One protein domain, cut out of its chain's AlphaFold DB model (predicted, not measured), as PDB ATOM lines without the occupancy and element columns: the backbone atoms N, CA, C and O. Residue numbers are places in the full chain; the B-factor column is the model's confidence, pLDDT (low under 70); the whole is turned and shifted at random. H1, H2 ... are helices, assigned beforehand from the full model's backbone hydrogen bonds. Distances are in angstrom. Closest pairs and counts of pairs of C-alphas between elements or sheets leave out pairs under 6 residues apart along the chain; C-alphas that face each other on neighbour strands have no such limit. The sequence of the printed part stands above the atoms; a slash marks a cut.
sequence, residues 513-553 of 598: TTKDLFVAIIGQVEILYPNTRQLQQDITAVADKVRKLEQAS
ATOM      1  N   THR A 513     -14.547  22.166  29.066       53.84
ATOM      2  CA  THR A 513     -14.951  20.998  28.289       53.84
ATOM      3  C   THR A 513     -15.759  20.101  29.225       53.84
ATOM      4  O   THR A 513     -15.387  19.884  30.379       53.84
ATOM      5  N   THR A 514     -16.904  19.605  28.759       54.56
ATOM      6  CA  THR A 514     -17.821  18.773  29.560       54.56
ATOM      7  C   THR A 514     -17.078  17.618  30.238       54.56
ATOM      8  O   THR A 514     -17.475  17.159  31.300       54.56
ATOM      9  N   LYS A 515     -15.952  17.199  29.656       55.53
ATOM     10  CA  LYS A 515     -15.026  16.204  30.182       55.53
ATOM     11  C   LYS A 515     -14.307  16.641  31.466       55.53
ATOM     12  O   LYS A 515     -14.274  15.854  32.402       55.53
ATOM     13  N   ASP A 516     -13.788  17.865  31.549       61.53
ATOM     14  CA  ASP A 516     -13.041  18.345  32.725       61.53
ATOM     15  C   ASP A 516     -13.966  18.612  33.916       61.53
ATOM     16  O   ASP A 516     -13.629  18.278  35.053       61.53
ATOM     17  N   LEU A 517     -15.177  19.118  33.654       62.69
ATOM     18  CA  LEU A 517     -16.211  19.257  34.680       62.69
ATOM     19  C   LEU A 517     -16.645  17.882  35.213       62.69
ATOM     20  O   LEU A 517     -16.768  17.702  36.421       62.69
ATOM     21  N   PHE A 518     -16.826  16.890  34.332       58.06
ATOM     22  CA  PHE A 518     -17.152  15.524  34.746       58.06
ATOM     23  C   PHE A 518     -16.019  14.867  35.539       58.06
ATOM     24  O   PHE A 518     -16.296  14.226  36.545       58.06
ATOM     25  N   VAL A 519     -14.757  15.050  35.144       65.94
ATOM     26  CA  VAL A 519     -13.601  14.526  35.892       65.94
ATOM     27  C   VAL A 519     -13.481  15.204  37.260       65.94
ATOM     28  O   VAL A 519     -13.212  14.526  38.247       65.94
ATOM     29  N   ALA A 520     -13.754  16.509  37.356       69.25
ATOM     30  CA  ALA A 520     -13.763  17.229  38.628       69.25
ATOM     31  C   ALA A 520     -14.913  16.784  39.551       69.25
ATOM     32  O   ALA A 520     -14.703  16.615  40.751       69.25
ATOM     33  N   ILE A 521     -16.111  16.554  39.002       67.00
ATOM     34  CA  ILE A 521     -17.269  16.056  39.759       67.00
ATOM     35  C   ILE A 521     -17.043  14.607  40.203       67.00
ATOM     36  O   ILE A 521     -17.258  14.302  41.372       67.00
ATOM     37  N   ILE A 522     -16.567  13.725  39.316       67.94
ATOM     38  CA  ILE A 522     -16.249  12.330  39.657       67.94
ATOM     39  C   ILE A 522     -15.145  12.290  40.715       67.94
ATOM     40  O   ILE A 522     -15.317  11.618  41.725       67.94
ATOM     41  N   GLY A 523     -14.083  13.085  40.562       75.88
ATOM     42  CA  GLY A 523     -13.016  13.179  41.558       75.88
ATOM     43  C   GLY A 523     -13.512  13.661  42.924       75.88
ATOM     44  O   GLY A 523     -13.149  13.090  43.947       75.88
ATOM     45  N   GLN A 524     -14.399  14.662  42.972       71.06
ATOM     46  CA  GLN A 524     -15.011  15.119  44.229       71.06
ATOM     47  C   GLN A 524     -15.937  14.067  44.853       71.06
ATOM     48  O   GLN A 524     -15.924  13.883  46.068       71.06
ATOM     49  N   VAL A 525     -16.713  13.341  44.046       65.19
ATOM     50  CA  VAL A 525     -17.590  12.263  44.528       65.19
ATOM     51  C   VAL A 525     -16.776  11.066  45.035       65.19
ATOM     52  O   VAL A 525     -17.125  10.499  46.068       65.19
ATOM     53  N   GLU A 526     -15.664  10.718  44.387       69.69
ATOM     54  CA  GLU A 526     -14.742   9.664  44.836       69.69
ATOM     55  C   GLU A 526     -14.014  10.039  46.136       69.69
ATOM     56  O   GLU A 526     -13.820   9.183  46.999       69.69
ATOM     57  N   ILE A 527     -13.672  11.320  46.319       73.00
ATOM     58  CA  ILE A 527     -13.083  11.835  47.568       73.00
ATOM     59  C   ILE A 527     -14.112  11.838  48.705       73.00
ATOM     60  O   ILE A 527     -13.786  11.466  49.832       73.00
ATOM     61  N   LEU A 528     -15.352  12.251  48.428       64.38
ATOM     62  CA  LEU A 528     -16.419  12.303  49.431       64.38
ATOM     63  C   LEU A 528     -16.932  10.908  49.814       64.38
ATOM     64  O   LEU A 528     -17.388  10.714  50.942       64.38
ATOM     65  N   TYR A 529     -16.829   9.932  48.908       69.38
ATOM     66  CA  TYR A 529     -17.336   8.574  49.104       69.38
ATOM     67  C   TYR A 529     -16.317   7.514  48.648       69.38
ATOM     68  O   TYR A 529     -16.569   6.788  47.683       69.38
ATOM     69  N   PRO A 530     -15.198   7.337  49.380       74.19
ATOM     70  CA  PRO A 530     -14.153   6.373  49.019       74.19
ATOM     71  C   PRO A 530     -14.647   4.915  49.023       74.19
ATOM     72  O   PRO A 530     -14.045   4.044  48.403       74.19
ATOM     73  N   ASN A 531     -15.777   4.649  49.684       78.56
ATOM     74  CA  ASN A 531     -16.480   3.373  49.643       78.56
ATOM     75  C   ASN A 531     -17.780   3.506  48.840       78.56
ATOM     76  O   ASN A 531     -18.876   3.481  49.398       78.56
ATOM     77  N   THR A 532     -17.672   3.591  47.515       67.88
ATOM     78  CA  THR A 532     -18.820   3.617  46.585       67.88
ATOM     79  C   THR A 532     -19.796   2.452  46.798       67.88
ATOM     80  O   THR A 532     -21.007   2.630  46.672       67.88
ATOM     81  N   ARG A 533     -19.309   1.279  47.236       68.19
ATOM     82  CA  ARG A 533     -20.165   0.150  47.656       68.19
ATOM     83  C   ARG A 533     -21.013   0.447  48.897       68.19
ATOM     84  O   ARG A 533     -22.147  -0.016  48.955       68.19
ATOM     85  N   GLN A 534     -20.486   1.199  49.862       73.94
ATOM     86  CA  GLN A 534     -21.220   1.579  51.071       73.94
ATOM     87  C   GLN A 534     -22.310   2.598  50.737       73.94
ATOM     88  O   GLN A 534     -23.449   2.413  51.143       73.94
ATOM     89  N   LEU A 535     -22.005   3.600  49.906       73.19
ATOM     90  CA  LEU A 535     -23.006   4.571  49.450       73.19
ATOM     91  C   LEU A 535     -24.149   3.886  48.686       73.19
ATOM     92  O   LEU A 535     -25.318   4.195  48.899       73.19
ATOM     93  N   GLN A 536     -23.830   2.912  47.831       72.94
ATOM     94  CA  GLN A 536     -24.850   2.152  47.111       72.94
ATOM     95  C   GLN A 536     -25.704   1.288  48.055       72.94
ATOM     96  O   GLN A 536     -26.919   1.199  47.869       72.94
ATOM     97  N   GLN A 537     -25.108   0.703  49.099       80.19
ATOM     98  CA  GLN A 537     -25.846   0.008  50.159       80.19
ATOM     99  C   GLN A 537     -26.732   0.964  50.968       80.19
ATOM    100  O   GLN A 537     -27.887   0.632  51.231       80.19
ATOM    101  N   ASP A 538     -26.242   2.158  51.296       76.81
ATOM    102  CA  ASP A 538     -26.974   3.159  52.072       76.81
ATOM    103  C   ASP A 538     -28.162   3.727  51.278       76.81
ATOM    104  O   ASP A 538     -29.270   3.815  51.806       76.81
ATOM    105  N   ILE A 539     -27.979   4.020  49.983       75.50
ATOM    106  CA  ILE A 539     -29.063   4.440  49.079       75.50
ATOM    107  C   ILE A 539     -30.123   3.339  48.966       75.50
ATOM    108  O   ILE A 539     -31.319   3.622  49.059       75.50
ATOM    109  N   THR A 540     -29.702   2.077  48.830       85.50
ATOM    110  CA  THR A 540     -30.625   0.932  48.778       85.50
ATOM    111  C   THR A 540     -31.394   0.786  50.098       85.50
ATOM    112  O   THR A 540     -32.613   0.618  50.097       85.50
ATOM    113  N   ALA A 541     -30.721   0.956  51.241       87.19
ATOM    114  CA  ALA A 541     -31.340   0.899  52.563       87.19
ATOM    115  C   ALA A 541     -32.333   2.051  52.815       87.19
ATOM    116  O   ALA A 541     -33.355   1.853  53.479       87.19
ATOM    117  N   VAL A 542     -32.060   3.253  52.294       84.88
ATOM    118  CA  VAL A 542     -32.986   4.396  52.356       84.88
ATOM    119  C   VAL A 542     -34.208   4.145  51.472       84.88
ATOM    120  O   VAL A 542     -35.332   4.316  51.948       84.88
ATOM    121  N   ALA A 543     -34.015   3.665  50.241       83.62
ATOM    122  CA  ALA A 543     -35.113   3.318  49.340       83.62
ATOM    123  C   ALA A 543     -36.049   2.254  49.952       83.62
ATOM    124  O   ALA A 543     -37.274   2.393  49.904       83.62
ATOM    125  N   ASP A 544     -35.492   1.241  50.623       90.56
ATOM    126  CA  ASP A 544     -36.274   0.214  51.321       90.56
ATOM    127  C   ASP A 544     -37.049   0.759  52.531       90.56
ATOM    128  O   ASP A 544     -38.166   0.311  52.809       90.56
ATOM    129  N   LYS A 545     -36.495   1.737  53.261       88.94
ATOM    130  CA  LYS A 545     -37.204   2.407  54.368       88.94
ATOM    131  C   LYS A 545     -38.376   3.247  53.869       88.94
ATOM    132  O   LYS A 545     -39.446   3.184  54.471       88.94
ATOM    133  N   VAL A 546     -38.196   3.986  52.771       87.19
ATOM    134  CA  VAL A 546     -39.265   4.786  52.150       87.19
ATOM    135  C   VAL A 546     -40.411   3.879  51.701       87.19
ATOM    136  O   VAL A 546     -41.554   4.096  52.097       87.19
ATOM    137  N   ARG A 547     -40.102   2.775  51.010       91.12
ATOM    138  CA  ARG A 547     -41.114   1.804  50.562       91.12
ATOM    139  C   ARG A 547     -41.881   1.162  51.731       91.12
ATOM    140  O   ARG A 547     -43.084   0.931  51.633       91.12
ATOM    141  N   LYS A 548     -41.222   0.899  52.868       90.56
ATOM    142  CA  LYS A 548     -41.887   0.404  54.092       90.56
ATOM    143  C   LYS A 548     -42.816   1.445  54.725       90.56
ATOM    144  O   LYS A 548     -43.876   1.071  55.225       90.56
ATOM    145  N   LEU A 549     -42.440   2.724  54.710       85.75
ATOM    146  CA  LEU A 549     -43.282   3.811  55.222       85.75
ATOM    147  C   LEU A 549     -44.521   4.028  54.348       85.75
ATOM    148  O   LEU A 549     -45.616   4.170  54.885       85.75
ATOM    149  N   GLU A 550     -44.386   3.953  53.026       87.00
ATOM    150  CA  GLU A 550     -45.527   4.017  52.100       87.00
ATOM    151  C   GLU A 550     -46.521   2.865  52.330       87.00
ATOM    152  O   GLU A 550     -47.736   3.075  52.384       87.00
ATOM    153  N   GLN A 551     -46.021   1.646  52.560       89.88
ATOM    154  CA  GLN A 551     -46.855   0.486  52.907       89.88
ATOM    155  C   GLN A 551     -47.540   0.624  54.278       89.88
ATOM    156  O   GLN A 551     -48.654   0.138  54.477       89.88
ATOM    157  N   ALA A 552     -46.888   1.276  55.243       84.56
ATOM    158  CA  ALA A 552     -47.478   1.554  56.549       84.56
ATOM    159  C   ALA A 552     -48.555   2.648  56.467       84.56
ATOM    160  O   ALA A 552     -49.608   2.506  57.088       84.56
ATOM    161  N   SER A 553     -48.323   3.688  55.660       82.56
ATOM    162  CA  SER A 553     -49.281   4.772  55.413       82.56
ATOM    163  C   SER A 553     -50.557   4.244  54.757       82.56
ATOM    164  O   SER A 553     -51.657   4.476  55.252       82.56
TER     165      SER A 553
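This is residues 513 to 553 of the 598 residues of an uncharacterized protein of Grosmannia clavigera (strain kw1407 / UAMH 11150) (UniProt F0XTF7). Two helices meet near their ends at a tight link and make an open L, with the longer H2 as one arm and H1 as the other. Beyond the corner the two arms part, and nothing packs between them. The printed part has 41 residues with two named helices, H1 then H2, no named strand, and the class all helix. It is extended, with a radius of gyration of the C-alphas of 15.3 A and spans of 47 by 21 by 10 A.

H2, residues 532 to 553, and H1, residues 514 to 528, are close but not clearly touching. Their closest C-alphas, those of Thr 532 and Glu 526, are 7.5 A apart. Their lines are about perpendicular, at 80 degrees. In H1 and H2 every O i to N i+4 pair is within hydrogen-bond range.

H2 is 31.7 A long, from C-alpha 532 at (-18.820, 3.617, 46.585) to C-alpha 553 at (-49.281, 4.772, 55.413). H1 is 20.9 A long and begins with C-alpha 514 at (-17.821, 18.773, 29.560).

The C-alphas farthest apart, of Thr 513 and Ala 552, are 47.3 A apart. The printed part has no cut. Its mean pLDDT is 74.8, and 16 residues are under 70, among them 513 to 522.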